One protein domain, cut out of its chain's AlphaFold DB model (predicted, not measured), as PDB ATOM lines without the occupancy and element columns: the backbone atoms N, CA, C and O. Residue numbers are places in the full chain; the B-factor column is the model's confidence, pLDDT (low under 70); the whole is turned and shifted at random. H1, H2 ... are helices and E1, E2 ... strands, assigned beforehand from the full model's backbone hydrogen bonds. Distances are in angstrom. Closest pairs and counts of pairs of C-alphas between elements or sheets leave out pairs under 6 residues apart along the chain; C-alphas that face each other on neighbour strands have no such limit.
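AT A GLANCE: This is residues 342 to 385 and 631 to 673 of the 694 residues of an uncharacterized protein of Klebsormidium nitens (UniProt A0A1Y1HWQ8). A twisted antiparallel sheet of five strands, E1 - E5 - E4 - E3 - E2, has two short helices along one face, H1 over E3 and H2 over E5 and E1: two layers, helices on one face of a sheet. The first printed residues, 342 to 348, lie over the opposite face, and residues 668 to 673 run out as a tail. The printed part has 87 residues, with named elements in the order E1 H1 E2 E3 E4 E5 H2, class mixed. It is compact, with a radius of gyration of the C-alphas of 12.6 A, yet elongated, spanning 44 by 27 by 24 A.

HOW THE PARTS SIT: Edge strand E1, residues 349 to 354, is antiparallel to E5, residues 640 to 647, with N 351 and O 643 2.9 A apart. H1, residues 358 to 367, is on the sheet at a height of 8.6 A, over E3, residues 378 to 383, at 10 degrees on the local plane. E2, residues 371 to 375, forms a hairpin with E3, with N 373 and O 380 at 2.8 A. E4, residues 631 to 637, is antiparallel to E3, with N 381 and O 632 at 2.8 A, and forms a hairpin with E5, with N 633 and O 644 at 2.8 A. H2, residues 654 to 662, is on the same face as H1, at a height of 9.6 A, over E5 and, only just, E1, on which 3 of its 9 C-alphas fall. H1 and H2 are close but not clearly touching, the closest C-alphas, of Met 364 and Leu 661, being 7.0 A apart. O i to N i+4 pairs are within hydrogen-bond range in 3 of 6 cases in H1 and 3 of 5 in H2.

IN THESE COORDINATES: E1 begins at C-alpha 349, (45.023, 3.907, -2.796), and is 16.4 A long; H1 measures 15.3 A, E2 14.0 A, E3 17.6 A, E4 19.7 A and E5 23.3 A. H2 measures 12.2 A and ends at C-alpha 662, (34.032, 2.910, 3.203).

THE WHOLE: The C-alphas of Lys 649 and Glu 673, the two farthest apart, are 44.5 A apart. Residues 386 to 630 are not printed, and C-alphas 385 and 631 are 9.4 A apart across this cut. Of the links printed whole, none is long. Mean pLDDT of the printed part is 86.9; residues 670 to 673 are under 70.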
ATOM      1  N   ALA A 342      53.313   0.079   7.595       83.75
ATOM      2  CA  ALA A 342      54.472   0.375   6.748       83.75
ATOM      3  C   ALA A 342      54.454  -0.345   5.383       83.75
ATOM      4  O   ALA A 342      55.055   0.148   4.432       83.75
ATOM      5  N   GLN A 343      53.760  -1.483   5.267       84.62
ATOM      6  CA  GLN A 343      53.682  -2.278   4.034       84.62
ATOM      7  C   GLN A 343      52.638  -1.764   3.027       84.62
ATOM      8  O   GLN A 343      52.591  -2.260   1.904       84.62
ATOM      9  N   PHE A 344      51.817  -0.779   3.409       86.06
ATOM     10  CA  PHE A 344      50.795  -0.174   2.548       86.06
ATOM     11  C   PHE A 344      51.335   0.980   1.684       86.06
ATOM     12  O   PHE A 344      50.654   1.413   0.765       86.06
ATOM     13  N   ARG A 345      52.566   1.457   1.927       78.88
ATOM     14  CA  ARG A 345      53.137   2.666   1.294       78.88
ATOM     15  C   ARG A 345      53.191   2.659  -0.242       78.88
ATOM     16  O   ARG A 345      53.199   3.732  -0.829       78.88
ATOM     17  N   ASP A 346      53.199   1.483  -0.871       78.75
ATOM     18  CA  ASP A 346      53.325   1.328  -2.329       78.75
ATOM     19  C   ASP A 346      51.977   1.038  -3.037       78.75
ATOM     20  O   ASP A 346      51.960   0.542  -4.168       78.75
ATOM     21  N   MET A 347      50.834   1.228  -2.372       84.75
ATOM     22  CA  MET A 347      49.501   1.017  -2.967       84.75
ATOM     23  C   MET A 347      49.137   2.110  -3.988       84.75
ATOM     24  O   MET A 347      49.762   3.165  -4.023       84.75
ATOM     25  N   ASP A 348      48.101   1.873  -4.804       84.38
ATOM     26  CA  ASP A 348      47.499   2.944  -5.620       84.38
ATOM     27  C   ASP A 348      46.570   3.839  -4.778       84.38
ATOM     28  O   ASP A 348      46.386   5.009  -5.100       84.38
ATOM     29  N   ILE A 349      45.968   3.270  -3.726       86.31
ATOM     30  CA  ILE A 349      45.023   3.907  -2.796       86.31
ATOM     31  C   ILE A 349      45.381   3.426  -1.384       86.31
ATOM     32  O   ILE A 349      45.623   2.229  -1.203       86.31
ATOM     33  N   ILE A 350      45.397   4.322  -0.394       89.50
ATOM     34  CA  ILE A 350      45.559   4.001   1.032       89.50
ATOM     35  C   ILE A 350      44.557   4.851   1.807       89.50
ATOM     36  O   ILE A 350      44.630   6.069   1.714       89.50
ATOM     37  N   GLU A 351      43.696   4.219   2.596       88.06
ATOM     38  CA  GLU A 351      42.789   4.895   3.527       88.06
ATOM     39  C   GLU A 351      42.925   4.316   4.936       88.06
ATOM     40  O   GLU A 351      43.281   3.149   5.124       88.06
ATOM     41  N   GLU A 352      42.662   5.140   5.946       89.75
ATOM     42  CA  GLU A 352      42.737   4.756   7.356       89.75
ATOM     43  C   GLU A 352      41.423   5.098   8.052       89.75
ATOM     44  O   GLU A 352      41.182   6.236   8.449       89.75
ATOM     45  N   LEU A 353      40.564   4.089   8.185       87.94
ATOM     46  CA  LEU A 353      39.214   4.239   8.709       87.94
ATOM     47  C   LEU A 353      39.242   4.062  10.236       87.94
ATOM     48  O   LEU A 353      39.464   2.942  10.716       87.94
ATOM     49  N   PRO A 354      39.055   5.131  11.032       86.25
ATOM     50  CA  PRO A 354      39.062   5.016  12.483       86.25
ATOM     51  C   PRO A 354      37.874   4.165  12.941       86.25
ATOM     52  O   PRO A 354      36.764   4.311  12.437       86.25
ATOM     53  N   ARG A 355      38.097   3.289  13.926       83.38
ATOM     54  CA  ARG A 355      37.060   2.470  14.576       83.38
ATOM     55  C   ARG A 355      36.239   1.547  13.655       83.38
ATOM     56  O   ARG A 355      35.223   1.023  14.101       83.38
ATOM     57  N   ALA A 356      36.661   1.305  12.415       87.12
ATOM     58  CA  ALA A 356      36.122   0.239  11.567       87.12
ATOM     59  C   ALA A 356      36.845  -1.096  11.841       87.12
ATOM     60  O   ALA A 356      37.970  -1.102  12.345       87.12
ATOM     61  N   LYS A 357      36.225  -2.231  11.487       88.50
ATOM     62  CA  LYS A 357      36.813  -3.575  11.649       88.50
ATOM     63  C   LYS A 357      36.988  -4.295  10.322       88.50
ATOM     64  O   LYS A 357      36.211  -4.126   9.384       88.50
ATOM     65  N   ALA A 358      37.987  -5.170  10.259       88.69
ATOM     66  CA  ALA A 358      38.295  -5.935   9.055       88.69
ATOM     67  C   ALA A 358      37.193  -6.947   8.687       88.69
ATOM     68  O   ALA A 358      37.106  -7.358   7.530       88.69
ATOM     69  N   ALA A 359      36.358  -7.355   9.651       89.31
ATOM     70  CA  ALA A 359      35.301  -8.347   9.458       89.31
ATOM     71  C   ALA A 359      34.141  -7.832   8.590       89.31
ATOM     72  O   ALA A 359      33.714  -8.530   7.670       89.31
ATOM     73  N   ASP A 360      33.665  -6.609   8.829       90.06
ATOM     74  CA  ASP A 360      32.478  -6.048   8.162       90.06
ATOM     75  C   ASP A 360      32.730  -5.721   6.681       90.06
ATOM     76  O   ASP A 360      31.821  -5.757   5.853       90.06
ATOM     77  N   LEU A 361      33.999  -5.510   6.319       90.31
ATOM     78  CA  LEU A 361      34.443  -5.317   4.940       90.31
ATOM     79  C   LEU A 361      34.348  -6.609   4.093       90.31
ATOM     80  O   LEU A 361      34.159  -6.541   2.876       90.31
ATOM     81  N   VAL A 362      34.431  -7.798   4.707       92.06
ATOM     82  CA  VAL A 362      34.386  -9.100   4.006       92.06
ATOM     83  C   VAL A 362      33.078  -9.330   3.219       92.06
ATOM     84  O   VAL A 362      33.170  -9.600   2.013       92.06
ATOM     85  N   PRO A 363      31.866  -9.228   3.810       91.88
ATOM     86  CA  PRO A 363      30.617  -9.427   3.069       91.88
ATOM     87  C   PRO A 363      30.402  -8.368   1.980       91.88
ATOM     88  O   PRO A 363      29.881  -8.688   0.909       91.88
ATOM     89  N   MET A 364      30.855  -7.130   2.196       90.62
ATOM     90  CA  MET A 364      30.722  -6.052   1.212       90.62
ATOM     91  C   MET A 364      31.581  -6.307  -0.036       90.62
ATOM     92  O   MET A 364      31.085  -6.237  -1.164       90.62
ATOM     93  N   LEU A 365      32.848  -6.694   0.151       92.31
ATOM     94  CA  LEU A 365      33.747  -7.080  -0.944       92.31
ATOM     95  C   LEU A 365      33.249  -8.325  -1.687       92.31
ATOM     96  O   LEU A 365      33.257  -8.351  -2.920       92.31
ATOM     97  N   THR A 366      32.755  -9.327  -0.953       92.88
ATOM     98  CA  THR A 366      32.153 -10.535  -1.543       92.88
ATOM     99  C   THR A 366      30.956 -10.164  -2.428       92.88
ATOM    100  O   THR A 366      30.852 -10.632  -3.561       92.88
ATOM    101  N   THR A 367      30.109  -9.233  -1.975       91.06
ATOM    102  CA  THR A 367      28.950  -8.725  -2.738       91.06
ATOM    103  C   THR A 367      29.365  -7.955  -4.004       91.06
ATOM    104  O   THR A 367      28.684  -8.025  -5.023       91.06
ATOM    105  N   LYS A 368      30.520  -7.273  -3.991       89.44
ATOM    106  CA  LYS A 368      31.136  -6.620  -5.171       89.44
ATOM    107  C   LYS A 368      31.926  -7.589  -6.079       89.44
ATOM    108  O   LYS A 368      32.599  -7.141  -7.018       89.44
ATOM    109  N   GLY A 369      31.852  -8.897  -5.818       90.69
ATOM    110  CA  GLY A 369      32.450  -9.956  -6.634       90.69
ATOM    111  C   GLY A 369      33.953 -10.160  -6.429       90.69
ATOM    112  O   GLY A 369      34.634 -10.564  -7.372       90.69
ATOM    113  N   TYR A 370      34.491  -9.852  -5.247       93.38
ATOM    114  CA  TYR A 370      35.872 -10.189  -4.887       93.38
ATOM    115  C   TYR A 370      35.957 -11.588  -4.256       93.38
ATOM    116  O   TYR A 370      35.123 -11.959  -3.434       93.38
ATOM    117  N   GLU A 371      37.016 -12.332  -4.573       93.12
ATOM    118  CA  GLU A 371      37.461 -13.479  -3.775       93.12
ATOM    119  C   GLU A 371      38.179 -12.938  -2.528       93.12
ATOM    120  O   GLU A 371      39.233 -12.304  -2.651       93.12
ATOM    121  N   VAL A 372      37.604 -13.150  -1.338       94.19
ATOM    122  CA  VAL A 372      38.092 -12.586  -0.066       94.19
ATOM    123  C   VAL A 372      38.690 -13.668   0.833       94.19
ATOM    124  O   VAL A 372      38.113 -14.733   1.032       94.19
ATOM    125  N   PHE A 373      39.842 -13.361   1.424       93.38
ATOM    126  CA  PHE A 373      40.588 -14.205   2.351       93.38
ATOM    127  C   PHE A 373      40.861 -13.407   3.627       93.38
ATOM    128  O   PHE A 373      41.320 -12.267   3.560       93.38
ATOM    129  N   MET A 374      40.635 -14.010   4.795       91.94
ATOM    130  CA  MET A 374      40.849 -13.376   6.100       91.94
ATOM    131  C   MET A 374      41.761 -14.236   6.979       91.94
ATOM    132  O   MET A 374      41.712 -15.466   6.921       91.94
ATOM    133  N   LYS A 375      42.601 -13.598   7.800       90.56
ATOM    134  CA  LYS A 375      43.405 -14.266   8.829       90.56
ATOM    135  C   LYS A 375      43.629 -13.342  10.027       90.56
ATOM    136  O   LYS A 375      44.591 -12.574  10.058       90.56
ATOM    137  N   GLY A 376      42.756 -13.454  11.028       88.75
ATOM    138  CA  GLY A 376      42.749 -12.544  12.177       88.75
ATOM    139  C   GLY A 376      42.480 -11.103  11.715       88.75
ATOM    140  O   GLY A 376      41.588 -10.924  10.888       88.75
ATOM    141  N   PRO A 377      43.257 -10.097  12.159       90.75
ATOM    142  CA  PRO A 377      43.035  -8.689  11.805       90.75
ATOM    143  C   PRO A 377      43.357  -8.339  10.341       90.75
ATOM    144  O   PRO A 377      43.184  -7.193   9.938       90.75
ATOM    145  N   ALA A 378      43.871  -9.284   9.542       93.69
ATOM    146  CA  ALA A 378      44.290  -9.037   8.165       93.69
ATOM    147  C   ALA A 378      43.326  -9.658   7.141       93.69
ATOM    148  O   ALA A 378      42.997 -10.845   7.212       93.69
ATOM    149  N   VAL A 379      42.960  -8.872   6.129       94.25
ATOM    150  CA  VAL A 379      42.168  -9.278   4.959       94.25
ATOM    151  C   VAL A 379      42.984  -9.070   3.683       94.25
ATOM    152  O   VAL A 379      43.757  -8.120   3.555       94.25
ATOM    153  N   TYR A 380      42.799  -9.967   2.720       94.56
ATOM    154  CA  TYR A 380      43.224  -9.803   1.336       94.56
ATOM    155  C   TYR A 380      42.073 -10.195   0.413       94.56
ATOM    156  O   TYR A 380      41.466 -11.248   0.593       94.56
ATOM    157  N   ALA A 381      41.800  -9.377  -0.594       93.88
ATOM    158  CA  ALA A 381      40.754  -9.602  -1.573       93.88
ATOM    159  C   ALA A 381      41.275  -9.341  -2.990       93.88
ATOM    160  O   ALA A 381      42.104  -8.453  -3.203       93.88
ATOM    161  N   PHE A 382      40.773 -10.074  -3.981       93.31
ATOM    162  CA  PHE A 382      41.037  -9.750  -5.384       93.31
ATOM    163  C   PHE A 382      39.859 -10.058  -6.300       93.31
ATOM    164  O   PHE A 382      38.984 -10.858  -5.983       93.31
ATOM    165  N   ARG A 383      39.870  -9.435  -7.477       92.06
ATOM    166  CA  ARG A 383      38.901  -9.656  -8.550       92.06
ATOM    167  C   ARG A 383      39.618  -9.720  -9.899       92.06
ATOM    168  O   ARG A 383      40.766  -9.290 -10.035       92.06
ATOM    169  N   GLY A 384      38.968 -10.303 -10.905       91.25
ATOM    170  CA  GLY A 384      39.395 -10.177 -12.304       91.25
ATOM    171  C   GLY A 384      40.741 -10.821 -12.663       91.25
ATOM    172  O   GLY A 384      41.398 -10.400 -13.614       91.25
ATOM    173  N   LEU A 385      41.164 -11.861 -11.933       89.44
ATOM    174  CA  LEU A 385      42.413 -12.601 -12.181       89.44
ATOM    175  C   LEU A 385      42.548 -13.111 -13.632       89.44
ATOM    176  O   LEU A 385      43.660 -13.176 -14.156       89.44
ATOM    177  N   GLN A 631      43.118  -5.598  -6.682       92.06
ATOM    178  CA  GLN A 631      43.573  -6.211  -5.433       92.06
ATOM    179  C   GLN A 631      43.372  -5.226  -4.283       92.06
ATOM    180  O   GLN A 631      43.629  -4.033  -4.440       92.06
ATOM    181  N   LEU A 632      42.944  -5.728  -3.129       93.56
ATOM    182  CA  LEU A 632      42.754  -4.954  -1.910       93.56
ATOM    183  C   LEU A 632      43.308  -5.725  -0.710       93.56
ATOM    184  O   LEU A 632      43.236  -6.951  -0.634       93.56
ATOM    185  N   TRP A 633      43.854  -4.982   0.238       94.62
ATOM    186  CA  TRP A 633      44.320  -5.448   1.533       94.62
ATOM    187  C   TRP A 633      43.669  -4.591   2.610       94.62
ATOM    188  O   TRP A 633      43.515  -3.387   2.418       94.62
ATOM    189  N   ALA A 634      43.343  -5.186   3.752       94.06
ATOM    190  CA  ALA A 634      42.999  -4.427   4.946       94.06
ATOM    191  C   ALA A 634      43.712  -5.006   6.173       94.06
ATOM    192  O   ALA A 634      43.983  -6.210   6.225       94.06
ATOM    193  N   LEU A 635      44.047  -4.148   7.131       94.44
ATOM    194  CA  LEU A 635      44.688  -4.515   8.388       94.44
ATOM    195  C   LEU A 635      44.107  -3.681   9.531       94.44
ATOM    196  O   LEU A 635      44.175  -2.456   9.507       94.44
ATOM    197  N   GLU A 636      43.566  -4.362  10.532       91.31
ATOM    198  CA  GLU A 636      43.118  -3.770  11.791       91.31
ATOM    199  C   GLU A 636      44.339  -3.601  12.720       91.31
ATOM    200  O   GLU A 636      44.916  -4.583  13.192       91.31
ATOM    201  N   GLU A 637      44.790  -2.361  12.927       86.81
ATOM    202  CA  GLU A 637      45.994  -2.024  13.703       86.81
ATOM    203  C   GLU A 637      45.718  -0.762  14.541       86.81
ATOM    204  O   GLU A 637      45.366   0.287  14.012       86.81
ATOM    205  N   GLY A 638      45.850  -0.852  15.870       80.62
ATOM    206  CA  GLY A 638      45.727   0.309  16.769       80.62
ATOM    207  C   GLY A 638      44.329   0.940  16.886       80.62
ATOM    208  O   GLY A 638      44.239   2.117  17.226       80.62
ATOM    209  N   GLY A 639      43.254   0.194  16.608       82.75
ATOM    210  CA  GLY A 639      41.872   0.706  16.656       82.75
ATOM    211  C   GLY A 639      41.409   1.410  15.372       82.75
ATOM    212  O   GLY A 639      40.355   2.047  15.364       82.75
ATOM    213  N   ALA A 640      42.178   1.295  14.286       86.50
ATOM    214  CA  ALA A 640      41.796   1.727  12.946       86.50
ATOM    215  C   ALA A 640      41.940   0.578  11.937       86.50
ATOM    216  O   ALA A 640      42.779  -0.315  12.098       86.50
ATOM    217  N   LEU A 641      41.136   0.626  10.875       90.81
ATOM    218  CA  LEU A 641      41.238  -0.261   9.726       90.81
ATOM    219  C   LEU A 641      42.007   0.448   8.610       90.81
ATOM    220  O   LEU A 641      41.485   1.339   7.942       90.81
ATOM    221  N   ILE A 642      43.248   0.030   8.391       92.31
ATOM    222  CA  ILE A 642      44.068   0.508   7.279       92.31
ATOM    223  C   ILE A 642      43.686  -0.313   6.051       92.31
ATOM    224  O   ILE A 642      43.955  -1.516   6.004       92.31
ATOM    225  N   VAL A 643      43.074   0.319   5.055       92.81
ATOM    226  CA  VAL A 643      42.742  -0.298   3.768       92.81
ATOM    227  C   VAL A 643      43.716   0.208   2.711       92.81
ATOM    228  O   VAL A 643      44.070   1.381   2.675       92.81
ATOM    229  N   GLY A 644      44.162  -0.668   1.816       92.12
ATOM    230  CA  GLY A 644      44.940  -0.262   0.654       92.12
ATOM    231  C   GLY A 644      44.625  -1.107  -0.562       92.12
ATOM    232  O   GLY A 644      44.412  -2.315  -0.451       92.12
ATOM    233  N   ALA A 645      44.595  -0.478  -1.730       91.94
ATOM    234  CA  ALA A 645      44.182  -1.126  -2.964       91.94
ATOM    235  C   ALA A 645      45.105  -0.808  -4.143       91.94
ATOM    236  O   ALA A 645      45.864   0.162  -4.147       91.94
ATOM    237  N   ARG A 646      45.051  -1.672  -5.157       90.94
ATOM    238  CA  ARG A 646      45.848  -1.581  -6.380       90.94
ATOM    239  C   ARG A 646      45.054  -2.130  -7.562       90.94
ATOM    240  O   ARG A 646      44.534  -3.243  -7.479       90.94
ATOM    241  N   SER A 647      45.014  -1.412  -8.685       89.69
ATOM    242  CA  SER A 647      44.452  -1.933  -9.940       89.69
ATOM    243  C   SER A 647      45.496  -2.015 -11.044       89.69
ATOM    244  O   SER A 647      46.363  -1.162 -11.211       89.69
ATOM    245  N   THR A 648      45.371  -3.053 -11.868       85.12
ATOM    246  CA  THR A 648      46.184  -3.201 -13.082       85.12
ATOM    247  C   THR A 648      45.720  -2.279 -14.216       85.12
ATOM    248  O   THR A 648      46.525  -1.941 -15.080       85.12
ATOM    249  N   LYS A 649      44.431  -1.909 -14.251       84.19
ATOM    250  CA  LYS A 649      43.816  -1.152 -15.361       84.19
ATOM    251  C   LYS A 649      42.804  -0.105 -14.899       84.19
ATOM    252  O   LYS A 649      42.790   0.995 -15.436       84.19
ATOM    253  N   ASN A 650      41.989  -0.416 -13.895       85.44
ATOM    254  CA  ASN A 650      40.906   0.443 -13.428       85.44
ATOM    255  C   ASN A 650      41.365   1.436 -12.342       85.44
ATOM    256  O   ASN A 650      40.767   1.533 -11.276       85.44
ATOM    257  N   LYS A 651      42.462   2.163 -12.576       85.06
ATOM    258  CA  LYS A 651      43.011   3.084 -11.563       85.06
ATOM    259  C   LYS A 651      42.144   4.323 -11.302       85.06
ATOM    260  O   LYS A 651      42.360   4.990 -10.301       85.06
ATOM    261  N   GLN A 652      41.199   4.637 -12.192       84.75
ATOM    262  CA  GLN A 652      40.404   5.869 -12.129       84.75
ATOM    263  C   GLN A 652      39.016   5.696 -11.492       84.75
ATOM    264  O   GLN A 652      38.597   6.618 -10.803       84.75
ATOM    265  N   SER A 653      38.311   4.561 -11.660       84.69
ATOM    266  CA  SER A 653      37.047   4.337 -10.922       84.69
ATOM    267  C   SER A 653      37.240   3.631  -9.585       84.69
ATOM    268  O   SER A 653      36.387   3.785  -8.717       84.69
ATOM    269  N   LEU A 654      38.354   2.904  -9.384       86.81
ATOM    270  CA  LEU A 654      38.581   2.163  -8.141       86.81
ATOM    271  C   LEU A 654      38.459   3.022  -6.863       86.81
ATOM    272  O   LEU A 654      37.897   2.484  -5.919       86.81
ATOM    273  N   PRO A 655      38.891   4.304  -6.800       85.44
ATOM    274  CA  PRO A 655      38.603   5.163  -5.649       85.44
ATOM    275  C   PRO A 655      37.098   5.248  -5.357       85.44
ATOM    276  O   PRO A 655      36.654   4.682  -4.370       85.44
ATOM    277  N   GLY A 656      36.281   5.765  -6.283       83.81
ATOM    278  CA  GLY A 656      34.825   5.878  -6.088       83.81
ATOM    279  C   GLY A 656      34.082   4.545  -5.900       83.81
ATOM    280  O   GLY A 656      33.038   4.495  -5.252       83.81
ATOM    281  N   ASP A 657      34.616   3.439  -6.435       84.25
ATOM    282  CA  ASP A 657      34.108   2.085  -6.173       84.25
ATOM    283  C   ASP A 657      34.364   1.609  -4.726       84.25
ATOM    284  O   ASP A 657      33.605   0.754  -4.242       84.25
ATOM    285  N   LEU A 658      35.415   2.133  -4.077       87.25
ATOM    286  CA  LEU A 658      35.819   1.876  -2.690       87.25
ATOM    287  C   LEU A 658      35.266   2.914  -1.703       87.25
ATOM    288  O   LEU A 658      34.864   2.511  -0.619       87.25
ATOM    289  N   ASP A 659      35.153   4.191  -2.072       86.88
ATOM    290  CA  ASP A 659      34.576   5.251  -1.228       86.88
ATOM    291  C   ASP A 659      33.164   4.846  -0.763       86.88
ATOM    292  O   ASP A 659      32.874   4.802   0.428       86.88
ATOM    293  N   PHE A 660      32.333   4.360  -1.695       84.69
ATOM    294  CA  PHE A 660      31.003   3.801  -1.405       84.69
ATOM    295  C   PHE A 660      31.022   2.571  -0.471       84.69
ATOM    296  O   PHE A 660      30.013   2.244   0.149       84.69
ATOM    297  N   LEU A 661      32.135   1.834  -0.404       86.44
ATOM    298  CA  LEU A 661      32.313   0.728   0.543       86.44
ATOM    299  C   LEU A 661      32.788   1.216   1.913       86.44
ATOM    300  O   LEU A 661      32.453   0.592   2.913       86.44
ATOM    301  N   PHE A 662      33.544   2.311   1.965       87.56
ATOM    302  CA  PHE A 662      34.032   2.910   3.203       87.56
ATOM    303  C   PHE A 662      32.919   3.688   3.917       87.56
ATOM    304  O   PHE A 662      32.707   3.459   5.105       87.56
ATOM    305  N   ASP A 663      32.119   4.463   3.179       86.38
ATOM    306  CA  ASP A 663      30.895   5.130   3.662       86.38
ATOM    307  C   ASP A 663      29.846   4.148   4.227       86.38
ATOM    308  O   ASP A 663      28.962   4.537   4.990       86.38
ATOM    309  N   ALA A 664      29.914   2.871   3.834       85.94
ATOM    310  CA  ALA A 664      28.991   1.823   4.263       85.94
ATOM    311  C   ALA A 664      29.457   1.043   5.510       85.94
ATOM    312  O   ALA A 664      28.688   0.225   6.025       85.94
ATOM    313  N   LEU A 665      30.692   1.247   5.991       86.81
ATOM    314  CA  LEU A 665      31.230   0.522   7.146       86.81
ATOM    315  C   LEU A 665      30.683   1.067   8.479       86.81
ATOM    316  O   LEU A 665      30.581   2.281   8.657       86.81
ATOM    317  N   PRO A 666      30.366   0.193   9.455       83.25
ATOM    318  CA  PRO A 666      29.948   0.632  10.780       83.25
ATOM    319  C   PRO A 666      31.136   1.213  11.563       83.25
ATOM    320  O   PRO A 666      32.127   0.523  11.811       83.25
ATOM    321  N   GLU A 667      31.017   2.464  12.009       82.06
ATOM    322  CA  GLU A 667      31.952   3.058  12.968       82.06
ATOM    323  C   GLU A 667      31.615   2.560  14.385       82.06
ATOM    324  O   GLU A 667      30.542   2.841  14.925       82.06
ATOM    325  N   TYR A 668      32.520   1.800  15.005       79.00
ATOM    326  CA  TYR A 668      32.327   1.322  16.374       79.00
ATOM    327  C   TYR A 668      32.632   2.424  17.398       79.00
ATOM    328  O   TYR A 668      33.572   3.203  17.250       79.00
ATOM    329  N   LEU A 669      31.875   2.470  18.495       71.38
ATOM    330  CA  LEU A 669      32.275   3.256  19.664       71.38
ATOM    331  C   LEU A 669      33.444   2.550  20.384       71.38
ATOM    332  O   LEU A 669      33.461   1.316  20.419       71.38
ATOM    333  N   PRO A 670      34.415   3.294  20.952       60.62
ATOM    334  CA  PRO A 670      35.488   2.696  21.743       60.62
ATOM    335  C   PRO A 670      34.911   1.965  22.959       60.62
ATOM    336  O   PRO A 670      33.910   2.401  23.534       60.62
ATOM    337  N   SER A 671      35.552   0.874  23.378       60.09
ATOM    338  CA  SER A 671      35.178   0.197  24.624       60.09
ATOM    339  C   SER A 671      35.388   1.116  25.835       60.09
ATOM    340  O   SER A 671      36.203   2.041  25.792       60.09
ATOM    341  N   GLU A 672      34.697   0.867  26.954       56.16
ATOM    342  CA  GLU A 672      34.888   1.693  28.157       56.16
ATOM    343  C   GLU A 672      36.334   1.671  28.683       56.16
ATOM    344  O   GLU A 672      36.793   2.663  29.245       56.16
ATOM    345  N   GLU A 673      37.086   0.588  28.472       54.28
ATOM    346  CA  GLU A 673      38.509   0.540  28.831       54.28
ATOM    347  C   GLU A 673      39.374   1.412  27.908       54.28
ATOM    348  O   GLU A 673      40.291   2.089  28.379       54.28
TER     349      GLU A 673